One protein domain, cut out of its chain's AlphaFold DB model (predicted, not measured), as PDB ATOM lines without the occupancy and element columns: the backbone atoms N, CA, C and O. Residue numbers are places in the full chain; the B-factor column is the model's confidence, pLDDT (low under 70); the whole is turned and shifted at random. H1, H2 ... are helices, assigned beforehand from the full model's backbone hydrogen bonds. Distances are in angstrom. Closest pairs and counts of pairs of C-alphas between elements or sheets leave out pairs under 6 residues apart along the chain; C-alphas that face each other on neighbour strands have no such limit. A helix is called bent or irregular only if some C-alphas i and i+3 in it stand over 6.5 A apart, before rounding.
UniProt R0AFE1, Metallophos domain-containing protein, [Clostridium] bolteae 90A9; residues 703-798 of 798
ATOM      1  N   ASP A 703     215.919 254.950 193.782       72.06
ATOM      2  CA  ASP A 703     216.421 256.280 193.424       72.06
ATOM      3  C   ASP A 703     215.258 257.219 193.068       72.06
ATOM      4  O   ASP A 703     215.272 258.407 193.401       72.06
ATOM      5  N   ALA A 704     214.183 256.681 192.480       77.94
ATOM      6  CA  ALA A 704     212.960 257.434 192.198       77.94
ATOM      7  C   ALA A 704     212.239 257.918 193.474       77.94
ATOM      8  O   ALA A 704     211.569 258.953 193.447       77.94
ATOM      9  N   MET A 705     212.399 257.209 194.599       84.62
ATOM     10  CA  MET A 705     211.718 257.492 195.871       84.62
ATOM     11  C   MET A 705     212.136 258.827 196.509       84.62
ATOM     12  O   MET A 705     211.359 259.445 197.247       84.62
ATOM     13  N   GLU A 706     213.356 259.306 196.246       83.25
ATOM     14  CA  GLU A 706     213.832 260.585 196.788       83.25
ATOM     15  C   GLU A 706     212.997 261.763 196.272       83.25
ATOM     16  O   GLU A 706     212.646 262.645 197.060       83.25
ATOM     17  N   ASN A 707     212.580 261.700 195.003       88.06
ATOM     18  CA  ASN A 707     211.836 262.751 194.303       88.06
ATOM     19  C   ASN A 707     210.316 262.704 194.530       88.06
ATOM     20  O   ASN A 707     209.600 263.575 194.040       88.06
ATOM     21  N   VAL A 708     209.815 261.715 195.276       89.94
ATOM     22  CA  VAL A 708     208.395 261.637 195.639       89.94
ATOM     23  C   VAL A 708     208.116 262.566 196.825       89.94
ATOM     24  O   VAL A 708     208.719 262.427 197.898       89.94
ATOM     25  N   ALA A 709     207.210 263.519 196.622       88.81
ATOM     26  CA  ALA A 709     206.701 264.449 197.621       88.81
ATOM     27  C   ALA A 709     205.723 263.763 198.589       88.81
ATOM     28  O   ALA A 709     205.173 262.700 198.307       88.81
ATOM     29  N   TYR A 710     205.484 264.382 199.747       86.31
ATOM     30  CA  TYR A 710     204.649 263.799 200.804       86.31
ATOM     31  C   TYR A 710     203.207 263.465 200.381       86.31
ATOM     32  O   TYR A 710     202.777 262.358 200.704       86.31
ATOM     33  N   PRO A 711     202.487 264.308 199.608       83.88
ATOM     34  CA  PRO A 711     201.138 263.964 199.148       83.88
ATOM     35  C   PRO A 711     201.108 262.692 198.288       83.88
ATOM     36  O   PRO A 711     200.203 261.869 198.399       83.88
ATOM     37  N   ASP A 712     202.142 262.474 197.475       88.31
ATOM     38  CA  ASP A 712     202.255 261.269 196.655       88.31
ATOM     39  C   ASP A 712     202.682 260.043 197.474       88.31
ATOM     40  O   ASP A 712     202.282 258.925 197.168       88.31
ATOM     41  N   ILE A 713     203.425 260.225 198.571       89.25
ATOM     42  CA  ILE A 713     203.704 259.144 199.532       89.25
ATOM     43  C   ILE A 713     202.427 258.709 200.254       89.25
ATOM     44  O   ILE A 713     202.246 257.514 200.493       89.25
ATOM     45  N   ALA A 714     201.532 259.646 200.573       86.50
ATOM     46  CA  ALA A 714     200.214 259.319 201.103       86.50
ATOM     47  C   ALA A 714     199.412 258.471 200.099       86.50
ATOM     48  O   ALA A 714     198.928 257.397 200.465       86.50
ATOM     49  N   ARG A 715     199.387 258.870 198.813       87.25
ATOM     50  CA  ARG A 715     198.782 258.087 197.714       87.25
ATOM     51  C   ARG A 715     199.370 256.669 197.617       87.25
ATOM     52  O   ARG A 715     198.620 255.697 197.517       87.25
ATOM     53  N   LEU A 716     200.698 256.531 197.710       89.25
ATOM     54  CA  LEU A 716     201.379 255.228 197.741       89.25
ATOM     55  C   LEU A 716     200.929 254.375 198.935       89.25
ATOM     56  O   LEU A 716     200.618 253.199 198.765       89.25
ATOM     57  N   GLY A 717     200.873 254.960 200.134       88.62
ATOM     58  CA  GLY A 717     200.449 254.264 201.352       88.62
ATOM     59  C   GLY A 717     199.017 253.746 201.271       88.62
ATOM     60  O   GLY A 717     198.759 252.607 201.670       88.62
ATOM     61  N   HIS A 718     198.125 254.556 200.701       85.06
ATOM     62  CA  HIS A 718     196.722 254.223 200.483       85.06
ATOM     63  C   HIS A 718     196.552 253.036 199.522       85.06
ATOM     64  O   HIS A 718     195.780 252.117 199.793       85.06
ATOM     65  N   ALA A 719     197.289 253.040 198.405       85.94
ATOM     66  CA  ALA A 719     197.146 252.038 197.348       85.94
ATOM     67  C   ALA A 719     197.933 250.738 197.591       85.94
ATOM     68  O   ALA A 719     197.611 249.711 196.988       85.94
ATOM     69  N   ALA A 720     198.969 250.771 198.432       88.00
ATOM     70  CA  ALA A 720     199.865 249.644 198.648       88.00
ATOM     71  C   ALA A 720     199.159 248.442 199.292       88.00
ATOM     72  O   ALA A 720     198.489 248.556 200.323       88.00
ATOM     73  N   CYS A 721     199.384 247.249 198.733       88.00
ATOM     74  CA  CYS A 721     199.105 246.019 199.466       88.00
ATOM     75  C   CYS A 721     200.083 245.867 200.643       88.00
ATOM     76  O   CYS A 721     201.050 246.620 200.783       88.00
ATOM     77  N   ARG A 722     199.848 244.890 201.519       86.94
ATOM     78  CA  ARG A 722     200.662 244.713 202.728       86.94
ATOM     79  C   ARG A 722     202.135 244.446 202.407       86.94
ATOM     80  O   ARG A 722     203.018 244.937 203.113       86.94
ATOM     81  N   GLU A 723     202.408 243.680 201.354       88.12
ATOM     82  CA  GLU A 723     203.760 243.419 200.867       88.12
ATOM     83  C   GLU A 723     204.418 244.702 200.353       88.12
ATOM     84  O   GLU A 723     205.526 245.023 200.789       88.12
ATOM     85  N   ASP A 724     203.739 245.458 199.491       89.62
ATOM     86  CA  ASP A 724     204.258 246.710 198.926       89.62
ATOM     87  C   ASP A 724     204.517 247.741 200.025       89.62
ATOM     88  O   ASP A 724     205.585 248.348 200.061       89.62
ATOM     89  N   TYR A 725     203.602 247.864 200.991       91.12
ATOM     90  CA  TYR A 725     203.760 248.738 202.152       91.12
ATOM     91  C   TYR A 725     205.065 248.442 202.895       91.12
ATOM     92  O   TYR A 725     205.833 249.359 203.188       91.12
ATOM     93  N   ARG A 726     205.366 247.165 203.166       89.88
ATOM     94  CA  ARG A 726     206.606 246.773 203.856       89.88
ATOM     95  C   ARG A 726     207.851 247.129 203.051       89.88
ATOM     96  O   ARG A 726     208.830 247.580 203.645       89.88
ATOM     97  N   HIS A 727     207.824 246.942 201.734       89.00
ATOM     98  CA  HIS A 727     208.942 247.311 200.865       89.00
ATOM     99  C   HIS A 727     209.138 248.829 200.842       89.00
ATOM    100  O   HIS A 727     210.230 249.303 201.149       89.00
ATOM    101  N   LEU A 728     208.072 249.595 200.599       91.25
ATOM    102  CA  LEU A 728     208.088 251.058 200.624       91.25
ATOM    103  C   LEU A 728     208.605 251.586 201.971       91.25
ATOM    104  O   LEU A 728     209.506 252.427 202.017       91.25
ATOM    105  N   PHE A 729     208.103 251.040 203.081       90.50
ATOM    106  CA  PHE A 729     208.536 251.404 204.429       90.50
ATOM    107  C   PHE A 729     210.035 251.144 204.650       90.50
ATOM    108  O   PHE A 729     210.706 251.941 205.314       90.50
ATOM    109  N   GLN A 730     210.583 250.064 204.081       88.19
ATOM    110  CA  GLN A 730     212.017 249.757 204.127       88.19
ATOM    111  C   GLN A 730     212.849 250.693 203.245       88.19
ATOM    112  O   GLN A 730     213.885 251.176 203.708       88.19
ATOM    113  N   CYS A 731     212.396 251.002 202.026       87.62
ATOM    114  CA  CYS A 731     213.049 251.971 201.139       87.62
ATOM    115  C   CYS A 731     213.189 253.346 201.810       87.62
ATOM    116  O   CYS A 731     214.175 254.047 201.606       87.62
ATOM    117  N   MET A 732     212.247 253.702 202.687       88.25
ATOM    118  CA  MET A 732     212.233 254.973 203.413       88.25
ATOM    119  C   MET A 732     212.920 254.936 204.788       88.25
ATOM    120  O   MET A 732     212.815 255.898 205.544       88.25
ATOM    121  N   LYS A 733     213.672 253.881 205.140       82.56
ATOM    122  CA  LYS A 733     214.302 253.729 206.472       82.56
ATOM    123  C   LYS A 733     215.174 254.918 206.914       82.56
ATOM    124  O   LYS A 733     215.294 255.171 208.115       82.56
ATOM    125  N   GLY A 734     215.770 255.641 205.963       80.19
ATOM    126  CA  GLY A 734     216.574 256.845 206.208       80.19
ATOM    127  C   GLY A 734     215.775 258.139 206.406       80.19
ATOM    128  O   GLY A 734     216.355 259.139 206.814       80.19
ATOM    129  N   ASN A 735     214.463 258.137 206.151       85.44
ATOM    130  CA  ASN A 735     213.597 259.310 206.257       85.44
ATOM    131  C   ASN A 735     212.351 258.991 207.114       85.44
ATOM    132  O   ASN A 735     211.317 258.570 206.588       85.44
ATOM    133  N   PRO A 736     212.428 259.207 208.442       81.31
ATOM    134  CA  PRO A 736     211.328 258.923 209.362       81.31
ATOM    135  C   PRO A 736     210.033 259.677 209.040       81.31
ATOM    136  O   PRO A 736     208.956 259.147 209.293       81.31
ATOM    137  N   VAL A 737     210.117 260.884 208.467       82.62
ATOM    138  CA  VAL A 737     208.938 261.685 208.093       82.62
ATOM    139  C   VAL A 737     208.162 260.986 206.983       82.62
ATOM    140  O   VAL A 737     206.963 260.759 207.120       82.62
ATOM    141  N   LYS A 738     208.854 260.551 205.924       87.44
ATOM    142  CA  LYS A 738     208.238 259.784 204.833       87.44
ATOM    143  C   LYS A 738     207.636 258.457 205.328       87.44
ATOM    144  O   LYS A 738     206.533 258.100 204.927       87.44
ATOM    145  N   GLN A 739     208.304 257.765 206.258       89.31
ATOM    146  CA  GLN A 739     207.764 256.551 206.894       89.31
ATOM    147  C   GLN A 739     206.479 256.815 207.699       89.31
ATOM    148  O   GLN A 739     205.577 255.974 207.696       89.31
ATOM    149  N   TRP A 740     206.385 257.962 208.380       87.50
ATOM    150  CA  TRP A 740     205.179 258.382 209.097       87.50
ATOM    151  C   TRP A 740     204.033 258.707 208.147       87.50
ATOM    152  O   TRP A 740     202.941 258.178 208.342       87.50
ATOM    153  N   VAL A 741     204.293 259.495 207.100       86.69
ATOM    154  CA  VAL A 741     203.290 259.819 206.074       86.69
ATOM    155  C   VAL A 741     202.762 258.540 205.423       86.69
ATOM    156  O   VAL A 741     201.551 258.347 205.379       86.69
ATOM    157  N   LEU A 742     203.643 257.610 205.030       90.00
ATOM    158  CA  LEU A 742     203.232 256.312 204.487       90.00
ATOM    159  C   LEU A 742     202.363 255.526 205.483       90.00
ATOM    160  O   LEU A 742     201.323 254.989 205.118       90.00
ATOM    161  N   SER A 743     202.797 255.431 206.744       89.94
ATOM    162  CA  SER A 743     202.111 254.612 207.750       89.94
ATOM    163  C   SER A 743     200.749 255.182 208.118       89.94
ATOM    164  O   SER A 743     199.786 254.438 208.223       89.94
ATOM    165  N   LEU A 744     200.624 256.496 208.275       87.00
ATOM    166  CA  LEU A 744     199.346 257.094 208.653       87.00
ATOM    167  C   LEU A 744     198.342 257.145 207.506       87.00
ATOM    168  O   LEU A 744     197.164 257.279 207.789       87.00
ATOM    169  N   ASN A 745     198.763 256.931 206.260       87.12
ATOM    170  CA  ASN A 745     197.873 256.877 205.096       87.12
ATOM    171  C   ASN A 745     197.632 255.447 204.578       87.12
ATOM    172  O   ASN A 745     197.008 255.268 203.538       87.12
ATOM    173  N   SER A 746     198.114 254.414 205.284       88.06
ATOM    174  CA  SER A 746     197.985 253.015 204.855       88.06
ATOM    175  C   SER A 746     197.080 252.193 205.777       88.06
ATOM    176  O   SER A 746     197.240 252.262 207.002       88.06
ATOM    177  N   PRO A 747     196.208 251.315 205.242       83.81
ATOM    178  CA  PRO A 747     195.456 250.350 206.053       83.81
ATOM    179  C   PRO A 747     196.358 249.470 206.936       83.81
ATOM    180  O   PRO A 747     195.990 249.109 208.046       83.81
ATOM    181  N   TYR A 748     197.589 249.197 206.485       86.81
ATOM    182  CA  TYR A 748     198.574 248.368 207.195       86.81
ATOM    183  C   TYR A 748     199.525 249.174 208.093       86.81
ATOM    184  O   TYR A 748     200.444 248.622 208.707       86.81
ATOM    185  N   GLY A 749     199.285 250.480 208.197       88.44
ATOM    186  CA  GLY A 749     200.123 251.468 208.861       88.44
ATOM    187  C   GLY A 749     200.482 251.194 210.314       88.44
ATOM    188  O   GLY A 749     201.543 251.616 210.781       88.44
ATOM    189  N   LEU A 750     199.630 250.456 211.029       87.31
ATOM    190  CA  LEU A 750     199.876 250.079 212.419       87.31
ATOM    191  C   LEU A 750     201.187 249.286 212.574       87.31
ATOM    192  O   LEU A 750     201.856 249.428 213.593       87.31
ATOM    193  N   GLU A 751     201.627 248.532 211.557       87.62
ATOM    194  CA  GLU A 751     202.941 247.866 211.582       87.62
ATOM    195  C   GLU A 751     204.093 248.871 211.704       87.62
ATOM    196  O   GLU A 751     205.005 248.679 212.512       87.62
ATOM    197  N   GLY A 752     204.036 249.965 210.941       88.50
ATOM    198  CA  GLY A 752     205.010 251.049 211.016       88.50
ATOM    199  C   GLY A 752     204.971 251.751 212.366       88.50
ATOM    200  O   GLY A 752     206.019 251.950 212.980       88.50
ATOM    201  N   VAL A 753     203.773 252.046 212.885       88.19
ATOM    202  CA  VAL A 753     203.601 252.653 214.220       88.19
ATOM    203  C   VAL A 753     204.186 251.763 215.321       88.19
ATOM    204  O   VAL A 753     204.894 252.254 216.200       88.19
ATOM    205  N   ILE A 754     203.978 250.445 215.256       85.31
ATOM    206  CA  ILE A 754     204.579 249.490 216.199       85.31
ATOM    207  C   ILE A 754     206.104 249.457 216.065       85.31
ATOM    208  O   ILE A 754     206.801 249.408 217.083       85.31
ATOM    209  N   CYS A 755     206.647 249.531 214.846       85.00
ATOM    210  CA  CYS A 755     208.092 249.668 214.648       85.00
ATOM    211  C   CYS A 755     208.635 250.935 215.331       85.00
ATOM    212  O   CYS A 755     209.667 250.868 215.997       85.00
ATOM    213  N   PHE A 756     207.924 252.064 215.234       84.94
ATOM    214  CA  PHE A 756     208.291 253.304 215.924       84.94
ATOM    215  C   PHE A 756     208.224 253.178 217.455       84.94
ATOM    216  O   PHE A 756     209.116 253.671 218.139       84.94
ATOM    217  N   MET A 757     207.219 252.486 218.005       80.25
ATOM    218  CA  MET A 757     207.081 252.280 219.457       80.25
ATOM    219  C   MET A 757     208.184 251.407 220.069       80.25
ATOM    220  O   MET A 757     208.494 251.560 221.253       80.25
ATOM    221  N   ASN A 758     208.753 250.486 219.288       78.12
ATOM    222  CA  ASN A 758     209.821 249.588 219.736       78.12
ATOM    223  C   ASN A 758     211.222 250.208 219.631       78.12
ATOM    224  O   ASN A 758     212.174 249.668 220.194       78.12
ATOM    225  N   ASP A 759     211.359 251.338 218.942       78.94
ATOM    226  CA  ASP A 759     212.592 252.115 218.913       78.94
ATOM    227  C   ASP A 759     212.615 253.076 220.111       78.94
ATOM    228  O   ASP A 759     211.763 253.957 220.243       78.94
ATOM    229  N   THR A 760     213.608 252.916 220.990       68.62
ATOM    230  CA  THR A 760     213.779 253.718 222.211       68.62
ATOM    231  C   THR A 760     213.783 255.226 221.947       68.62
ATOM    232  O   THR A 760     213.332 255.982 222.800       68.62
ATOM    233  N   TYR A 761     214.259 255.668 220.780       68.31
ATOM    234  CA  TYR A 761     214.322 257.082 220.405       68.31
ATOM    235  C   TYR A 761     213.043 257.573 219.725       68.31
ATOM    236  O   TYR A 761     212.745 258.764 219.763       68.31
ATOM    237  N   ARG A 762     212.277 256.676 219.091       73.50
ATOM    238  CA  ARG A 762     211.076 257.045 218.324       73.50
ATOM    239  C   ARG A 762     209.771 256.804 219.083       73.50
ATOM    240  O   ARG A 762     208.738 257.329 218.676       73.50
ATOM    241  N   LYS A 763     209.799 256.084 220.208       74.25
ATOM    242  CA  LYS A 763     208.618 255.825 221.047       74.25
ATOM    243  C   LYS A 763     207.927 257.106 221.521       74.25
ATOM    244  O   LYS A 763     206.701 257.183 221.485       74.25
ATOM    245  N   ASP A 764     208.694 258.119 221.915       70.06
ATOM    246  CA  ASP A 764     208.126 259.405 222.335       70.06
ATOM    247  C   ASP A 764     207.536 260.187 221.146       70.06
ATOM    248  O   ASP A 764     206.525 260.872 221.298       70.06
ATOM    249  N   MET A 765     208.052 259.991 219.924       73.50
ATOM    250  CA  MET A 765     207.452 260.575 218.714       73.50
ATOM    251  C   MET A 765     206.033 260.056 218.467       73.50
ATOM    252  O   MET A 765     205.168 260.828 218.062       73.50
ATOM    253  N   VAL A 766     205.777 258.768 218.735       76.94
ATOM    254  CA  VAL A 766     204.443 258.161 218.572       76.94
ATOM    255  C   VAL A 766     203.416 258.892 219.437       76.94
ATOM    256  O   VAL A 766     202.339 259.238 218.958       76.94
ATOM    257  N   ARG A 767     203.772 259.201 220.690       71.50
ATOM    258  CA  ARG A 767     202.914 259.965 221.607       71.50
ATOM    259  C   ARG A 767     202.624 261.365 221.070       71.50
ATOM    260  O   ARG A 767     201.476 261.791 221.073       71.50
ATOM    261  N   HIS A 768     203.630 262.068 220.557       72.12
ATOM    262  CA  HIS A 768     203.454 263.443 220.078       72.12
ATOM    263  C   HIS A 768     202.665 263.544 218.769       72.12
ATOM    264  O   HIS A 768     201.823 264.434 218.625       72.12
ATOM    265  N   ILE A 769     202.907 262.623 217.834       76.38
ATOM    266  CA  ILE A 769     202.222 262.597 216.538       76.38
ATOM    267  C   ILE A 769     200.770 262.132 216.707       76.38
ATOM    268  O   ILE A 769     199.881 262.706 216.079       76.38
ATOM    269  N   LEU A 770     200.504 261.138 217.566       77.19
ATOM    270  CA  LEU A 770     199.157 260.582 217.726       77.19
ATOM    271  C   LEU A 770     198.317 261.278 218.807       77.19
ATOM    272  O   LEU A 770     197.141 261.510 218.550       77.19
ATOM    273  N   CYS A 771     198.853 261.605 219.989       63.81
ATOM    274  CA  CYS A 771     198.061 262.098 221.136       63.81
ATOM    275  C   CYS A 771     197.912 263.629 221.196       63.81
ATOM    276  O   CYS A 771     197.156 264.137 222.016       63.81
ATOM    277  N   GLN A 772     198.625 264.379 220.350       59.84
ATOM    278  CA  GLN A 772     198.556 265.844 220.254       59.84
ATOM    279  C   GLN A 772     198.842 266.658 221.547       59.84
ATOM    280  O   GLN A 772     198.628 267.881 221.560       59.84
ATOM    281  N   ASP A 773     199.365 266.038 222.609       56.25
ATOM    282  CA  ASP A 773     199.743 266.719 223.853       56.25
ATOM    283  C   ASP A 773     201.103 267.429 223.710       56.25
ATOM    284  O   ASP A 773     202.142 266.806 223.470       56.25
ATOM    285  N   ARG A 774     201.082 268.763 223.850       51.06
ATOM    286  CA  ARG A 774     202.256 269.648 223.728       51.06
ATOM    287  C   ARG A 774     203.107 269.692 225.003       51.06
ATOM    288  O   ARG A 774     204.206 270.235 224.972       51.06
ATOM    289  N   SER A 775     202.602 269.180 226.124       49.78
ATOM    290  CA  SER A 775     203.197 269.386 227.452       49.78
ATOM    291  C   SER A 775     204.268 268.360 227.847       49.78
ATOM    292  O   SER A 775     204.892 268.504 228.897       49.78
ATOM    293  N   LEU A 776     204.517 267.350 227.003       50.31
ATOM    294  CA  LEU A 776     205.298 266.155 227.357       50.31
ATOM    295  C   LEU A 776     206.675 266.029 226.666       50.31
ATOM    296  O   LEU A 776     207.342 265.014 226.843       50.31
ATOM    297  N   THR A 777     207.137 267.011 225.885       50.34
ATOM    298  CA  THR A 777     208.392 266.892 225.106       50.34
ATOM    299  C   THR A 777     209.611 267.426 225.879       50.34
ATOM    300  O   THR A 777     209.665 268.617 226.190       50.34
ATOM    301  N   GLY A 778     210.626 266.589 226.123       51.59
ATOM    302  CA  GLY A 778     211.939 267.015 226.642       51.59
ATOM    303  C   GLY A 778     213.024 267.243 225.575       51.59
ATOM    304  O   GLY A 778     214.119 267.682 225.917       51.59
ATOM    305  N   ASP A 779     212.743 266.935 224.303       55.53
ATOM    306  CA  ASP A 779     213.701 266.976 223.186       55.53
ATOM    307  C   ASP A 779     213.431 268.169 222.247       55.53
ATOM    308  O   ASP A 779     212.374 268.262 221.619       55.53
ATOM    309  N   ILE A 780     214.409 269.073 222.156       56.53
ATOM    310  CA  ILE A 780     214.343 270.345 221.422       56.53
ATOM    311  C   ILE A 780     214.279 270.128 219.900       56.53
ATOM    312  O   ILE A 780     213.518 270.812 219.224       56.53
ATOM    313  N   TYR A 781     215.010 269.151 219.348       58.31
ATOM    314  CA  TYR A 781     214.989 268.881 217.900       58.31
ATOM    315  C   TYR A 781     213.626 268.332 217.456       58.31
ATOM    316  O   TYR A 781     213.149 268.594 216.349       58.31
ATOM    317  N   MET A 782     212.971 267.584 218.344       57.38
ATOM    318  CA  MET A 782     211.644 267.025 218.099       57.38
ATOM    319  C   MET A 782     210.533 268.064 218.284       57.38
ATOM    320  O   MET A 782     209.580 268.051 217.508       57.38
ATOM    321  N   GLN A 783     210.669 269.009 219.224       58.72
ATOM    322  CA  GLN A 783     209.759 270.161 219.324       58.72
ATOM    323  C   GLN A 783     209.698 270.967 218.019       58.72
ATOM    324  O   GLN A 783     208.622 271.414 217.635       58.72
ATOM    325  N   GLU A 784     210.826 271.107 217.320       61.69
ATOM    326  CA  GLU A 784     210.911 271.870 216.069       61.69
ATOM    327  C   GLU A 784     210.272 271.155 214.863       61.69
ATOM    328  O   GLU A 784     209.822 271.820 213.934       61.69
ATOM    329  N   ASN A 785     210.196 269.815 214.865       65.62
ATOM    330  CA  ASN A 785     209.750 269.029 213.703       65.62
ATOM    331  C   ASN A 785     208.376 268.357 213.868       65.62
ATOM    332  O   ASN A 785     207.759 267.995 212.867       65.62
ATOM    333  N   VAL A 786     207.869 268.170 215.093       68.31
ATOM    334  CA  VAL A 786     206.565 267.514 215.334       68.31
ATOM    335  C   VAL A 786     205.418 268.278 214.678       68.31
ATOM    336  O   VAL A 786     204.561 267.651 214.061       68.31
ATOM    337  N   ASP A 787     205.404 269.607 214.775       68.31
ATOM    338  CA  ASP A 787     204.349 270.417 214.159       68.31
ATOM    339  C   ASP A 787     204.401 270.339 212.624       68.31
ATOM    340  O   ASP A 787     203.356 270.260 211.987       68.31
ATOM    341  N   TYR A 788     205.600 270.238 212.041       73.81
ATOM    342  CA  TYR A 788     205.792 270.030 210.601       73.81
ATOM    343  C   TYR A 788     205.348 268.634 210.137       73.81
ATOM    344  O   TYR A 788     204.660 268.488 209.134       73.81
ATOM    345  N   ILE A 789     205.676 267.575 210.885       70.38
ATOM    346  CA  ILE A 789     205.182 266.223 210.571       70.38
ATOM    347  C   ILE A 789     203.656 266.189 210.689       70.38
ATOM    348  O   ILE A 789     202.983 265.591 209.858       70.38
ATOM    349  N   ARG A 790     203.100 266.851 211.708       72.00
ATOM    350  CA  ARG A 790     201.653 266.952 211.887       72.00
ATOM    351  C   ARG A 790     200.995 267.741 210.764       72.00
ATOM    352  O   ARG A 790     199.929 267.321 210.343       72.00
ATOM    353  N   SER A 791     201.602 268.812 210.256       72.75
ATOM    354  CA  SER A 791     201.026 269.544 209.124       72.75
ATOM    355  C   SER A 791     201.012 268.690 207.854       72.75
ATOM    356  O   SER A 791     199.999 268.605 207.170       72.75
ATOM    357  N   LEU A 792     202.093 267.945 207.604       70.50
ATOM    358  CA  LEU A 792     202.177 267.015 206.473       70.50
ATOM    359  C   LEU A 792     201.205 265.831 206.568       70.50
ATOM    360  O   LEU A 792     200.863 265.245 205.548       70.50
ATOM    361  N   VAL A 793     200.814 265.434 207.778       64.94
ATOM    362  CA  VAL A 793     199.936 264.278 208.022       64.94
ATOM    363  C   VAL A 793     198.466 264.680 208.146       64.94
ATOM    364  O   VAL A 793     197.601 263.928 207.715       64.94
ATOM    365  N   TYR A 794     198.180 265.816 208.786       63.81
ATOM    366  CA  TYR A 794     196.838 266.180 209.247       63.81
ATOM    367  C   TYR A 794     196.262 267.435 208.578       63.81
ATOM    368  O   TYR A 794     195.051 267.619 208.638       63.81
ATOM    369  N   THR A 795     197.080 268.316 207.984       54.69
ATOM    370  CA  THR A 795     196.570 269.533 207.316       54.69
ATOM    371  C   THR A 795     196.817 269.566 205.814       54.69
ATOM    372  O   THR A 795     196.162 270.348 205.139       54.69
ATOM    373  N   ASN A 796     197.696 268.712 205.269       50.03
ATOM    374  CA  ASN A 796     198.060 268.715 203.844       50.03
ATOM    375  C   ASN A 796     198.354 270.121 203.291       50.03
ATOM    376  O   ASN A 796     198.124 270.402 202.113       50.03
ATOM    377  N   ASP A 797     198.887 271.007 204.134       38.81
ATOM    378  CA  ASP A 797     199.377 272.295 203.668       38.81
ATOM    379  C   ASP A 797     200.612 272.051 202.790       38.81
ATOM    380  O   ASP A 797     201.559 271.375 203.206       38.81
ATOM    381  N   LYS A 798     200.531 272.559 201.555       35.22
ATOM    382  CA  LYS A 798     201.509 272.403 200.464       35.22
ATOM    383  C   LYS A 798     202.946 272.736 200.853       35.22
ATOM    384  O   LYS A 798     203.168 273.791 201.493       35.22
TER     385      LYS A 798
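Overview. This is residues 703 to 798 of the 798 residues of the protein "Metallophos domain-containing protein" of [Clostridium] bolteae 90A9 (UniProt R0AFE1). A compact, rounded cluster of short helices is built round H4, which sits in the middle: H2 and H3 pack on it toward one end of the longest axis, H5 and H7 toward the other. H6 lies beyond, touching H5 and H7, and H4, H5, H6 and H7 make a ring; little H1 lies out past H2 and H3 at the opposite end. The printed part has 96 residues with seven named helices, H1 to H7 in chain order, and no named strand; the class is all helix. The radius of gyration of the C-alphas is 13.0 A, and the C-alphas span 36 by 30 by 23 A.

Along the chain. The longest helix, H7, residues 780 to 795, runs 22.7 A from C-alpha 780 at (214.343, 270.345, 221.422) to C-alpha 795 at (196.570, 269.533, 207.316). It is irregular, but only just: C-alphas 784 and 787 are 7.0 A apart. H4, residues 736 to 744, measures 12.1 A and starts at C-alpha 736, (211.328, 258.923, 209.362). H5, residues 750 to 758, measures 12.4 A, and H6, residues 763 to 771, 12.3 A. H2, residues 710 to 719, and H3, residues 722 to 731, each measure 14.4 A. H1, residues 704 to 707, measures 5.8 A and begins at C-alpha 704, (212.960, 257.434, 192.198).

Arrangement. H7 touches the hub, H4, with residues 789 to 793 alone; the closest C-alphas, of Val 741 and Val 793, are 5.9 A apart, and the tilt of 36 degrees is only just steep. H7 also touches H6 at a steep tilt of 41 degrees, the same way, closest at the C-alphas of Ile 769 and Arg 790, 6.4 A. H6 touches H5 at 4.2 A, C-alphas 763 and 757. H5 and H4 form a helical hairpin at a steep tilt of 43 degrees, closest at C-alphas 752 and 743, 5.6 A. H3 and H4 form another, at a shallow tilt of 13 degrees, closest at C-alphas 729 and 739, 5.8 A. H2 touches H4 at a steep tilt of 41 degrees, the same way; C-alphas 717 and 742 are 4.7 A apart. The helix packing is mostly crossed, steeply tilted rather than aligned. H1 is close to H3 but not clearly touching, 7.7 A between C-alphas 705 and 731, and apart from H2. Every O i to N i+4 pair is within hydrogen-bond range in H2, H3, H4 and H5, against 4 of 5 in H6 and 9 of 12 in H7; H1 is too short for such a pair.

Size, cuts and confidence. The C-alphas farthest apart, of Asp 703 and Ser 775, are 38.8 A apart. The printed part has no cut and ends at Lys 798, the chain's last residue. No link is long; H6 to H7, with 8 residues, is short and the others are tight. The mean pLDDT of the printed part is 76.8, with residues 760 to 761, 771 to 787 and 793 to 798 under 70.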